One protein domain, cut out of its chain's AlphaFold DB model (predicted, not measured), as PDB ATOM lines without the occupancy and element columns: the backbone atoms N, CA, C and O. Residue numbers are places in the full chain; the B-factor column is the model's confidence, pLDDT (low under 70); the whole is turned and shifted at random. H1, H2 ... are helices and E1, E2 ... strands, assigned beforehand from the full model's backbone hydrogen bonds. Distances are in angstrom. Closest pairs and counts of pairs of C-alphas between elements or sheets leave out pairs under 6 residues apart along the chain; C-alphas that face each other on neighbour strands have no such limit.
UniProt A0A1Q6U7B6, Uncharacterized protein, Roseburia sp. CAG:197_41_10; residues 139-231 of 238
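Overview. This is residues 139 to 231 of the 238 residues of an uncharacterized protein of Roseburia sp. CAG:197_41_10 (UniProt A0A1Q6U7B6). A strongly twisted antiparallel sheet makes the core, with helix H2 packed over one face, H1 at that helix's first end and small H3 beside the strands. Residues 219 to 231, with no named element, run past the opposite face. The printed part has 93 residues, ordered E1 H1 H2 E2 E3 E4 E5 H3 E6, and its class is mixed, helices and strands. It is compact, with a radius of gyration of the C-alphas of 12.7 A and spans of 35 by 28 by 28 A.

Arrangement. E1, residues 139 to 141, is the antiparallel neighbour of E2, residues 164 to 170, with N 139 and O 170 2.8 A apart. E2, E3 (residues 175 to 182), E4 (residues 185 to 194) and E5 (residues 197 to 200) form a meander, each strand the antiparallel neighbour of the one before; within hydrogen-bond range are N 166 and O 179, 2.8 A, N 180 and O 187, 2.8 A, and N 192 and O 199, 2.8 A. E6, residues 216 to 218, lies on the same side of E4 as E5, with N 188 and O 217 2.8 A apart. H1, residues 143 to 146, only grazes the sheet and only just touches H2, residues 152 to 160, with 3 pairs of C-alphas within 8 A, the closest Leu 146 and Gly 152 at 5.5 A. H2 is on the sheet. H3, residues 211 to 215, stands at the sheet's level, height 1.2 A, apart from H2. Every O i to N i+4 pair is within hydrogen-bond range in H2 and H3; H1 is too short for one.

Along the chain. E1 begins at C-alpha 139 (112.592, 148.227, 165.183). H2 is 12.3 A long, E2 18.5 A, E3 22.3 A and E4 29.5 A. E6 ends at C-alpha 218 (95.337, 136.916, 164.827).

Size, cuts and confidence. The C-alphas farthest apart, Ser 209 and Lys 227, are 36.9 A apart. The printed part has no cut, no link is long, and no printed residue is under 70 in pLDDT.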
ATOM      1  N   LEU A 139     111.266 148.672 164.765       98.38
ATOM      2  CA  LEU A 139     112.592 148.227 165.183       98.38
ATOM      3  C   LEU A 139     112.447 146.833 165.800       98.38
ATOM      4  O   LEU A 139     111.777 146.686 166.823       98.38
ATOM      5  N   LYS A 140     113.071 145.818 165.198       98.50
ATOM      6  CA  LYS A 140     113.116 144.475 165.791       98.50
ATOM      7  C   LYS A 140     113.913 144.528 167.098       98.50
ATOM      8  O   LYS A 140     115.046 145.007 167.098       98.50
ATOM      9  N   ILE A 141     113.328 144.041 168.187       98.62
ATOM     10  CA  ILE A 141     113.971 143.947 169.503       98.62
ATOM     11  C   ILE A 141     113.991 142.500 169.995       98.62
ATOM     12  O   ILE A 141     113.167 141.676 169.601       98.62
ATOM     13  N   SER A 142     114.942 142.174 170.863       98.50
ATOM     14  CA  SER A 142     115.034 140.860 171.493       98.50
ATOM     15  C   SER A 142     114.135 140.757 172.727       98.50
ATOM     16  O   SER A 142     113.785 141.755 173.364       98.50
ATOM     17  N   GLN A 143     113.834 139.525 173.143       98.56
ATOM     18  CA  GLN A 143     113.172 139.274 174.427       98.56
ATOM     19  C   GLN A 143     113.974 139.869 175.600       98.56
ATOM     20  O   GLN A 143     113.388 140.407 176.533       98.56
ATOM     21  N   ALA A 144     115.312 139.824 175.546       98.19
ATOM     22  CA  ALA A 144     116.177 140.416 176.568       98.19
ATOM     23  C   ALA A 144     116.056 141.948 176.623       98.19
ATOM     24  O   ALA A 144     116.056 142.522 177.709       98.19
ATOM     25  N   GLN A 145     115.904 142.616 175.475       98.25
ATOM     26  CA  GLN A 145     115.619 144.049 175.438       98.25
ATOM     27  C   GLN A 145     114.246 144.346 176.041       98.25
ATOM     28  O   GLN A 145     114.162 145.204 176.915       98.25
ATOM     29  N   LEU A 146     113.202 143.604 175.662       98.12
ATOM     30  CA  LEU A 146     111.855 143.810 176.203       98.12
ATOM     31  C   LEU A 146     111.802 143.634 177.734       98.12
ATOM     32  O   LEU A 146     111.146 144.419 178.416       98.12
ATOM     33  N   LYS A 147     112.542 142.661 178.289       97.94
ATOM     34  CA  LYS A 147     112.650 142.427 179.745       97.94
ATOM     35  C   LYS A 147     113.177 143.628 180.533       97.94
ATOM     36  O   LYS A 147     112.920 143.696 181.729       97.94
ATOM     37  N   LYS A 148     113.887 144.565 179.893       97.19
ATOM     38  CA  LYS A 148     114.371 145.790 180.552       97.19
ATOM     39  C   LYS A 148     113.233 146.742 180.927       97.19
ATOM     40  O   LYS A 148     113.423 147.572 181.807       97.19
ATOM     41  N   ALA A 149     112.076 146.650 180.268       97.88
ATOM     42  CA  ALA A 149     110.902 147.442 180.613       97.88
ATOM     43  C   ALA A 149     110.125 146.820 181.779       97.88
ATOM     44  O   ALA A 149     110.003 145.596 181.891       97.88
ATOM     45  N   LYS A 150     109.531 147.670 182.625       98.12
ATOM     46  CA  LYS A 150     108.645 147.224 183.707       98.12
ATOM     47  C   LYS A 150     107.493 146.410 183.106       98.12
ATOM     48  O   LYS A 150     106.913 146.799 182.094       98.12
ATOM     49  N   ASN A 151     107.183 145.278 183.742       97.94
ATOM     50  CA  ASN A 151     106.259 144.220 183.293       97.94
ATOM     51  C   ASN A 151     106.742 143.327 182.134       97.94
ATOM     52  O   ASN A 151     106.096 142.313 181.872       97.94
ATOM     53  N   GLY A 152     107.869 143.622 181.476       98.00
ATOM     54  CA  GLY A 152     108.311 142.886 180.284       98.00
ATOM     55  C   GLY A 152     108.561 141.397 180.524       98.00
ATOM     56  O   GLY A 152     108.107 140.563 179.745       98.00
ATOM     57  N   ALA A 153     109.219 141.039 181.632       98.38
ATOM     58  CA  ALA A 153     109.457 139.636 181.981       98.38
ATOM     59  C   ALA A 153     108.154 138.856 182.229       98.38
ATOM     60  O   ALA A 153     108.002 137.745 181.719       98.38
ATOM     61  N   ARG A 154     107.202 139.462 182.953       98.19
ATOM     62  CA  ARG A 154     105.889 138.868 183.250       98.19
ATOM     63  C   ARG A 154     105.083 138.620 181.976       98.19
ATOM     64  O   ARG A 154     104.579 137.518 181.794       98.19
ATOM     65  N   ILE A 155     105.009 139.609 181.084       98.25
ATOM     66  CA  ILE A 155     104.279 139.493 179.812       98.25
ATOM     67  C   ILE A 155     104.884 138.387 178.937       98.25
ATOM     68  O   ILE A 155     104.159 137.528 178.440       98.25
ATOM     69  N   LEU A 156     106.215 138.336 178.801       98.50
ATOM     70  CA  LEU A 156     106.872 137.273 178.031       98.50
ATOM     71  C   LEU A 156     106.576 135.880 178.590       98.50
ATOM     72  O   LEU A 156     106.362 134.955 177.816       98.50
ATOM     73  N   ALA A 157     106.565 135.720 179.916       98.12
ATOM     74  CA  ALA A 157     106.225 134.445 180.539       98.12
ATOM     75  C   ALA A 157     104.771 134.034 180.247       98.12
ATOM     76  O   ALA A 157     104.516 132.865 179.975       98.12
ATOM     77  N   GLN A 158     103.832 134.988 180.250       96.44
ATOM     78  CA  GLN A 158     102.426 134.731 179.916       96.44
ATOM     79  C   GLN A 158     102.242 134.274 178.465       96.44
ATOM     80  O   GLN A 158     101.468 133.355 178.224       96.44
ATOM     81  N   ILE A 159     102.960 134.878 177.513       96.88
ATOM     82  CA  ILE A 159     102.877 134.503 176.091       96.88
ATOM     83  C   ILE A 159     103.550 133.145 175.846       96.88
ATOM     84  O   ILE A 159     103.004 132.306 175.140       96.88
ATOM     85  N   LYS A 160     104.695 132.874 176.487       97.19
ATOM     86  CA  LYS A 160     105.408 131.589 176.350       97.19
ATOM     87  C   LYS A 160     104.622 130.375 176.830       97.19
ATOM     88  O   LYS A 160     104.870 129.282 176.346       97.19
ATOM     89  N   LYS A 161     103.715 130.559 177.793       96.25
ATOM     90  CA  LYS A 161     102.811 129.490 178.240       96.25
ATOM     91  C   LYS A 161     101.801 129.086 177.165       96.25
ATOM     92  O   LYS A 161     101.280 127.986 177.237       96.25
ATOM     93  N   GLN A 162     101.516 129.979 176.219       93.75
ATOM     94  CA  GLN A 162     100.552 129.755 175.147       93.75
ATOM     95  C   GLN A 162     101.234 129.319 173.849       93.75
ATOM     96  O   GLN A 162     100.698 128.492 173.130       93.75
ATOM     97  N   GLY A 163     102.408 129.867 173.534       96.62
ATOM     98  CA  GLY A 163     103.052 129.558 172.266       96.62
ATOM     99  C   GLY A 163     104.489 130.036 172.130       96.62
ATOM    100  O   GLY A 163     105.116 130.581 173.046       96.62
ATOM    101  N   LYS A 164     105.031 129.831 170.931       98.19
ATOM    102  CA  LYS A 164     106.413 130.166 170.588       98.19
ATOM    103  C   LYS A 164     106.513 131.624 170.156       98.19
ATOM    104  O   LYS A 164     105.969 132.020 169.133       98.19
ATOM    105  N   ILE A 165     107.263 132.419 170.918       98.44
ATOM    106  CA  ILE A 165     107.522 133.829 170.594       98.44
ATOM    107  C   ILE A 165     108.357 133.947 169.314       98.44
ATOM    108  O   ILE A 165     109.444 133.372 169.219       98.44
ATOM    109  N   GLY A 166     107.873 134.764 168.383       98.31
ATOM    110  CA  GLY A 166     108.545 135.160 167.153       98.31
ATOM    111  C   GLY A 166     109.178 136.552 167.239       98.31
ATOM    112  O   GLY A 166     109.843 136.914 168.215       98.31
ATOM    113  N   ASN A 167     109.014 137.336 166.173       98.56
ATOM    114  CA  ASN A 167     109.554 138.692 166.098       98.56
ATOM    115  C   ASN A 167     108.838 139.642 167.070       98.56
ATOM    116  O   ASN A 167     107.622 139.586 167.231       98.56
ATOM    117  N   ILE A 168     109.604 140.558 167.671       98.81
ATOM    118  CA  ILE A 168     109.081 141.636 168.513       98.81
ATOM    119  C   ILE A 168     109.449 142.965 167.863       98.81
ATOM    120  O   ILE A 168     110.632 143.225 167.630       98.81
ATOM    121  N   TYR A 169     108.461 143.810 167.590       98.69
ATOM    122  CA  TYR A 169     108.663 145.094 166.921       98.69
ATOM    123  C   TYR A 169     108.291 146.256 167.829       98.69
ATOM    124  O   TYR A 169     107.145 146.380 168.245       98.69
ATOM    125  N   TYR A 170     109.252 147.138 168.094       98.38
ATOM    126  CA  TYR A 170     109.043 148.422 168.760       98.38
ATOM    127  C   TYR A 170     108.877 149.541 167.731       98.38
ATOM    128  O   TYR A 170     109.686 149.662 166.813       98.38
ATOM    129  N   ARG A 171     107.869 150.395 167.898       97.81
ATOM    130  CA  ARG A 171     107.590 151.551 167.032       97.81
ATOM    131  C   ARG A 171     107.803 152.860 167.791       97.81
ATOM    132  O   ARG A 171     107.643 152.936 169.007       97.81
ATOM    133  N   ALA A 172     108.142 153.933 167.072       95.81
ATOM    134  CA  ALA A 172     108.559 155.202 167.691       95.81
ATOM    135  C   ALA A 172     107.427 155.920 168.448       95.81
ATOM    136  O   ALA A 172     107.690 156.786 169.277       95.81
ATOM    137  N   ASN A 173     106.172 155.552 168.190       95.19
ATOM    138  CA  ASN A 173     105.011 156.011 168.949       95.19
ATOM    139  C   ASN A 173     104.806 155.243 170.270       95.19
ATOM    140  O   ASN A 173     103.769 155.416 170.911       95.19
ATOM    141  N   GLY A 174     105.743 154.376 170.664       96.12
ATOM    142  CA  GLY A 174     105.684 153.585 171.892       96.12
ATOM    143  C   GLY A 174     104.887 152.287 171.773       96.12
ATOM    144  O   GLY A 174     104.741 151.599 172.777       96.12
ATOM    145  N   MET A 175     104.359 151.947 170.593       97.69
ATOM    146  CA  MET A 175     103.725 150.642 170.376       97.69
ATOM    147  C   MET A 175     104.776 149.535 170.323       97.69
ATOM    148  O   MET A 175     105.864 149.729 169.772       97.69
ATOM    149  N   ILE A 176     104.443 148.376 170.878       98.50
ATOM    150  CA  ILE A 176     105.223 147.148 170.750       98.50
ATOM    151  C   ILE A 176     104.287 146.017 170.352       98.50
ATOM    152  O   ILE A 176     103.217 145.886 170.933       98.50
ATOM    153  N   PHE A 177     104.723 145.188 169.410       98.50
ATOM    154  CA  PHE A 177     104.003 143.994 168.979       98.50
ATOM    155  C   PHE A 177     104.876 142.782 169.214       98.50
ATOM    156  O   PHE A 177     106.050 142.793 168.835       98.50
ATOM    157  N   ILE A 178     104.319 141.763 169.855       98.69
ATOM    158  CA  ILE A 178     104.977 140.475 170.063       98.69
ATOM    159  C   ILE A 178     104.232 139.459 169.216       98.69
ATOM    160  O   ILE A 178     103.129 139.067 169.587       98.69
ATOM    161  N   ASN A 179     104.834 139.026 168.113       98.69
ATOM    162  CA  ASN A 179     104.282 137.924 167.335       98.69
ATOM    163  C   ASN A 179     104.580 136.609 168.055       98.69
ATOM    164  O   ASN A 179     105.662 136.443 168.634       98.69
ATOM    165  N   TYR A 180     103.661 135.660 167.991       98.50
ATOM    166  CA  TYR A 180     103.864 134.302 168.476       98.50
ATOM    167  C   TYR A 180     102.993 133.317 167.696       98.50
ATOM    168  O   TYR A 180     102.029 133.710 167.051       98.50
ATOM    169  N   THR A 181     103.349 132.039 167.755       98.31
ATOM    170  CA  THR A 181     102.577 130.955 167.139       98.31
ATOM    171  C   THR A 181     102.079 130.001 168.213       98.31
ATOM    172  O   THR A 181     102.873 129.598 169.074       98.31
ATOM    173  N   ALA A 182     100.809 129.622 168.162       97.50
ATOM    174  CA  ALA A 182     100.194 128.645 169.058       97.50
ATOM    175  C   ALA A 182      99.189 127.808 168.263       97.50
ATOM    176  O   ALA A 182      98.438 128.368 167.474       97.50
ATOM    177  N   ASP A 183      99.217 126.487 168.441       95.50
ATOM    178  CA  ASP A 183      98.234 125.556 167.864       95.50
ATOM    179  C   ASP A 183      98.004 125.718 166.345       95.50
ATOM    180  O   ASP A 183      96.885 125.657 165.854       95.50
ATOM    181  N   GLY A 184      99.080 125.958 165.584       95.19
ATOM    182  CA  GLY A 184      99.014 126.147 164.126       95.19
ATOM    183  C   GLY A 184      98.527 127.530 163.671       95.19
ATOM    184  O   GLY A 184      98.527 127.806 162.472       95.19
ATOM    185  N   ALA A 185      98.191 128.421 164.601       97.50
ATOM    186  CA  ALA A 185      97.789 129.794 164.329       97.50
ATOM    187  C   ALA A 185      98.894 130.807 164.669       97.50
ATOM    188  O   ALA A 185      99.724 130.614 165.569       97.50
ATOM    189  N   ASN A 186      98.894 131.909 163.927       98.31
ATOM    190  CA  ASN A 186      99.724 133.080 164.147       98.31
ATOM    191  C   ASN A 186      98.941 134.129 164.930       98.31
ATOM    192  O   ASN A 186      97.809 134.472 164.599       98.31
ATOM    193  N   PHE A 187      99.600 134.707 165.922       97.88
ATOM    194  CA  PHE A 187      99.033 135.747 166.758       97.88
ATOM    195  C   PHE A 187     100.030 136.878 166.975       97.88
ATOM    196  O   PHE A 187     101.254 136.705 166.902       97.88
ATOM    197  N   ASN A 188      99.508 138.033 167.364       97.81
ATOM    198  CA  ASN A 188     100.291 139.140 167.873       97.81
ATOM    199  C   ASN A 188      99.640 139.766 169.109       97.81
ATOM    200  O   ASN A 188      98.425 139.903 169.197       97.81
ATOM    201  N   VAL A 189     100.472 140.166 170.070       98.06
ATOM    202  CA  VAL A 189     100.043 140.925 171.253       98.06
ATOM    203  C   VAL A 189     100.462 142.378 171.108       98.06
ATOM    204  O   VAL A 189     101.656 142.668 170.976       98.06
ATOM    205  N   SER A 190      99.494 143.286 171.211       97.94
ATOM    206  CA  SER A 190      99.705 144.734 171.188       97.94
ATOM    207  C   SER A 190      99.978 145.297 172.585       97.94
ATOM    208  O   SER A 190      99.217 145.114 173.533       97.94
ATOM    209  N   LEU A 191     101.079 146.032 172.723       98.25
ATOM    210  CA  LEU A 191     101.498 146.677 173.965       98.25
ATOM    211  C   LEU A 191     101.798 148.161 173.743       98.25
ATOM    212  O   LEU A 191     102.222 148.584 172.664       98.25
ATOM    213  N   LYS A 192     101.695 148.945 174.817       97.44
ATOM    214  CA  LYS A 192     102.174 150.326 174.884       97.44
ATOM    215  C   LYS A 192     103.267 150.470 175.935       97.44
ATOM    216  O   LYS A 192     103.055 150.155 177.105       97.44
ATOM    217  N   LEU A 193     104.416 151.002 175.525       97.50
ATOM    218  CA  LEU A 193     105.462 151.478 176.424       97.50
ATOM    219  C   LEU A 193     105.196 152.943 176.788       97.50
ATOM    220  O   LEU A 193     105.201 153.817 175.918       97.50
ATOM    221  N   LYS A 194     104.994 153.215 178.078       95.19
ATOM    222  CA  LYS A 194     104.866 154.572 178.625       95.19
ATOM    223  C   LYS A 194     105.600 154.646 179.959       95.19
ATOM    224  O   LYS A 194     105.346 153.823 180.835       95.19
ATOM    225  N   ASN A 195     106.492 155.626 180.108       94.00
ATOM    226  CA  ASN A 195     107.294 155.844 181.321       94.00
ATOM    227  C   ASN A 195     108.000 154.551 181.786       94.00
ATOM    228  O   ASN A 195     107.870 154.132 182.934       94.00
ATOM    229  N   GLY A 196     108.636 153.847 180.845       95.56
ATOM    230  CA  GLY A 196     109.329 152.578 181.089       95.56
ATOM    231  C   GLY A 196     108.471 151.368 181.443       95.56
ATOM    232  O   GLY A 196     109.023 150.281 181.622       95.56
ATOM    233  N   ALA A 197     107.146 151.505 181.506       97.31
ATOM    234  CA  ALA A 197     106.227 150.411 181.790       97.31
ATOM    235  C   ALA A 197     105.471 149.950 180.546       97.31
ATOM    236  O   ALA A 197     104.960 150.763 179.773       97.31
ATOM    237  N   LEU A 198     105.377 148.629 180.390       98.12
ATOM    238  CA  LEU A 198     104.538 147.990 179.385       98.12
ATOM    239  C   LEU A 198     103.139 147.747 179.938       98.12
ATOM    240  O   LEU A 198     102.976 147.235 181.053       98.12
ATOM    241  N   LYS A 199     102.146 148.091 179.123       97.81
ATOM    242  CA  LYS A 199     100.735 147.768 179.323       97.81
ATOM    243  C   LYS A 199     100.177 147.133 178.057       97.81
ATOM    244  O   LYS A 199     100.628 147.481 176.965       97.81
ATOM    245  N   TYR A 200      99.213 146.235 178.216       97.88
ATOM    246  CA  TYR A 200      98.393 145.764 177.106       97.88
ATOM    247  C   TYR A 200      97.664 146.949 176.465       97.88
ATOM    248  O   TYR A 200      97.309 147.908 177.155       97.88
ATOM    249  N   TYR A 201      97.544 146.926 175.141       96.56
ATOM    250  CA  TYR A 201      96.892 147.975 174.369       96.56
ATOM    251  C   TYR A 201      95.800 147.363 173.502       96.56
ATOM    252  O   TYR A 201      96.078 146.470 172.705       96.56
ATOM    253  N   TYR A 202      94.586 147.872 173.662       94.69
ATOM    254  CA  TYR A 202      93.381 147.435 172.970       94.69
ATOM    255  C   TYR A 202      92.353 148.574 172.960       94.69
ATOM    256  O   TYR A 202      92.512 149.564 173.680       94.69
ATOM    257  N   THR A 203      91.334 148.452 172.115       87.62
ATOM    258  CA  THR A 203      90.161 149.336 172.090       87.62
ATOM    259  C   THR A 203      89.086 148.806 173.036       87.62
ATOM    260  O   THR A 203      89.085 147.620 173.358       87.62
ATOM    261  N   ASP A 204      88.150 149.652 173.463       85.56
ATOM    262  CA  ASP A 204      87.100 149.245 174.413       85.56
ATOM    263  C   ASP A 204      86.202 148.115 173.870       85.56
ATOM    264  O   ASP A 204      85.701 147.296 174.635       85.56
ATOM    265  N   GLU A 205      86.087 148.024 172.545       85.44
ATOM    266  CA  GLU A 205      85.339 146.995 171.812       85.44
ATOM    267  C   GLU A 205      86.105 145.670 171.636       85.44
ATOM    268  O   GLU A 205      85.582 144.723 171.053       85.44
ATOM    269  N   ALA A 206      87.359 145.580 172.092       90.75
ATOM    270  CA  ALA A 206      88.161 144.373 171.917       90.75
ATOM    271  C   ALA A 206      87.587 143.181 172.703       90.75
ATOM    272  O   ALA A 206      87.278 143.283 173.895       90.75
ATOM    273  N   TYR A 207      87.503 142.032 172.032       89.12
ATOM    274  CA  TYR A 207      86.996 140.787 172.601       89.12
ATOM    275  C   TYR A 207      87.989 140.157 173.588       89.12
ATOM    276  O   TYR A 207      89.197 140.163 173.359       89.12
ATOM    277  N   GLY A 208      87.483 139.580 174.681       92.31
ATOM    278  CA  GLY A 208      88.286 138.859 175.673       92.31
ATOM    279  C   GLY A 208      87.959 139.242 177.114       92.31
ATOM    280  O   GLY A 208      87.452 140.331 177.393       92.31
ATOM    281  N   SER A 209      88.282 138.350 178.046       93.31
ATOM    282  CA  SER A 209      87.992 138.515 179.478       93.31
ATOM    283  C   SER A 209      89.166 139.122 180.243       93.31
ATOM    284  O   SER A 209      88.989 139.702 181.312       93.31
ATOM    285  N   THR A 210      90.377 139.022 179.696       94.81
ATOM    286  CA  THR A 210      91.602 139.583 180.278       94.81
ATOM    287  C   THR A 210      92.224 140.650 179.380       94.81
ATOM    288  O   THR A 210      92.110 140.589 178.158       94.81
ATOM    289  N   ASP A 211      92.983 141.585 179.965       95.69
ATOM    290  CA  ASP A 211      93.749 142.595 179.212       95.69
ATOM    291  C   ASP A 211      94.636 141.983 178.119       95.69
ATOM    292  O   ASP A 211      94.863 142.588 177.073       95.69
ATOM    293  N   ARG A 212      95.169 140.781 178.378       95.12
ATOM    294  CA  ARG A 212      95.991 140.050 177.417       95.12
ATOM    295  C   ARG A 212      95.156 139.604 176.227       95.12
ATOM    296  O   ARG A 212      95.572 139.860 175.111       95.12
ATOM    297  N   GLU A 213      94.025 138.943 176.470       95.00
ATOM    298  CA  GLU A 213      93.140 138.457 175.402       95.00
ATOM    299  C   GLU A 213      92.659 139.610 174.528       95.00
ATOM    300  O   GLU A 213      92.806 139.538 173.317       95.00
ATOM    301  N   LYS A 214      92.243 140.723 175.143       96.94
ATOM    302  CA  LYS A 214      91.837 141.936 174.418       96.94
ATOM    303  C   LYS A 214      92.949 142.534 173.555       96.94
ATOM    304  O   LYS A 214      92.685 143.150 172.528       96.94
ATOM    305  N   ALA A 215      94.203 142.391 173.979       97.12
ATOM    306  CA  ALA A 215      95.368 142.860 173.233       97.12
ATOM    307  C   ALA A 215      95.911 141.847 172.213       97.12
ATOM    308  O   ALA A 215      96.805 142.204 171.435       97.12
ATOM    309  N   THR A 216      95.430 140.605 172.233       96.69
ATOM    310  CA  THR A 216      95.826 139.557 171.294       96.69
ATOM    311  C   THR A 216      94.960 139.640 170.044       96.69
ATOM    312  O   THR A 216      93.742 139.727 170.126       96.69
ATOM    313  N   ASN A 217      95.596 139.595 168.880       95.69
ATOM    314  CA  ASN A 217      94.935 139.539 167.580       95.69
ATOM    315  C   ASN A 217      95.551 138.394 166.769       95.69
ATOM    316  O   ASN A 217      96.712 138.039 166.991       95.69
ATOM    317  N   GLU A 218      94.795 137.833 165.833       95.75
ATOM    318  CA  GLU A 218      95.337 136.916 164.827       95.75
ATOM    319  C   GLU A 218      96.260 137.660 163.851       95.75
ATOM    320  O   GLU A 218      96.152 138.878 163.674       95.75
ATOM    321  N   GLY A 219      97.180 136.920 163.237       96.94
ATOM    322  CA  GLY A 219      98.077 137.423 162.200       96.94
ATOM    323  C   GLY A 219      99.437 137.908 162.695       96.94
ATOM    324  O   GLY A 219      99.723 138.002 163.900       96.94
ATOM    325  N   ILE A 220     100.315 138.201 161.737       97.12
ATOM    326  CA  ILE A 220     101.719 138.550 161.946       97.12
ATOM    327  C   ILE A 220     101.936 140.042 161.682       97.12
ATOM    328  O   ILE A 220     101.819 140.550 160.573       97.12
ATOM    329  N   ILE A 221     102.430 140.760 162.693       97.75
ATOM    330  CA  ILE A 221     102.886 142.137 162.481       97.75
ATOM    331  C   ILE A 221     104.259 142.134 161.816       97.75
ATOM    332  O   ILE A 221     105.225 141.577 162.342       97.75
ATOM    333  N   HIS A 222     104.380 142.824 160.689       97.06
ATOM    334  CA  HIS A 222     105.629 142.991 159.961       97.06
ATOM    335  C   HIS A 222     106.384 144.255 160.377       97.06
ATOM    336  O   HIS A 222     105.878 145.174 161.032       97.06
ATOM    337  N   LYS A 223     107.644 144.319 159.937       97.50
ATOM    338  CA  LYS A 223     108.526 145.468 160.156       97.50
ATOM    339  C   LYS A 223     107.923 146.767 159.604       97.50
ATOM    340  O   LYS A 223     108.064 147.814 160.233       97.50
ATOM    341  N   SER A 224     107.278 146.702 158.444       96.56
ATOM    342  CA  SER A 224     106.539 147.807 157.832       96.56
ATOM    343  C   SER A 224     105.675 147.320 156.679       96.56
ATOM    344  O   SER A 224     106.009 146.294 156.091       96.56
ATOM    345  N   ILE A 225     104.647 148.089 156.323       94.31
ATOM    346  CA  ILE A 225     103.740 147.802 155.191       94.31
ATOM    347  C   ILE A 225     103.846 148.838 154.072       94.31
ATOM    348  O   ILE A 225     103.322 148.653 152.980       94.31
ATOM    349  N   SER A 226     104.539 149.949 154.322       90.75
ATOM    350  CA  SER A 226     104.682 151.031 153.357       90.75
ATOM    351  C   SER A 226     106.141 151.362 153.058       90.75
ATOM    352  O   SER A 226     107.045 151.164 153.872       90.75
ATOM    353  N   LYS A 227     106.373 151.967 151.887       91.25
ATOM    354  CA  LYS A 227     107.667 152.590 151.548       91.25
ATOM    355  C   LYS A 227     107.880 153.922 152.282       91.25
ATOM    356  O   LYS A 227     108.999 154.422 152.354       91.25
ATOM    357  N   CYS A 228     106.814 154.527 152.812       94.69
ATOM    358  CA  CYS A 228     106.868 155.804 153.516       94.69
ATOM    359  C   CYS A 228     106.917 155.577 155.030       94.69
ATOM    360  O   CYS A 228     105.934 155.777 155.737       94.69
ATOM    361  N   VAL A 229     108.083 155.165 155.519       96.62
ATOM    362  CA  VAL A 229     108.256 154.656 156.880       96.62
ATOM    363  C   VAL A 229     109.447 155.301 157.582       96.62
ATOM    364  O   VAL A 229     110.458 155.634 156.960       96.62
ATOM    365  N   LYS A 230     109.345 155.469 158.904       97.31
ATOM    366  CA  LYS A 230     110.454 155.890 159.765       97.31
ATOM    367  C   LYS A 230     110.651 154.915 160.921       97.31
ATOM    368  O   LYS A 230     109.757 154.737 161.744       97.31
ATOM    369  N   TYR A 231     111.848 154.346 161.020       97.31
ATOM    370  CA  TYR A 231     112.205 153.398 162.077       97.31
ATOM    371  C   TYR A 231     112.788 154.102 163.317       97.31
ATOM    372  O   TYR A 231     113.528 155.086 163.183       97.31
TER     373      TYR A 231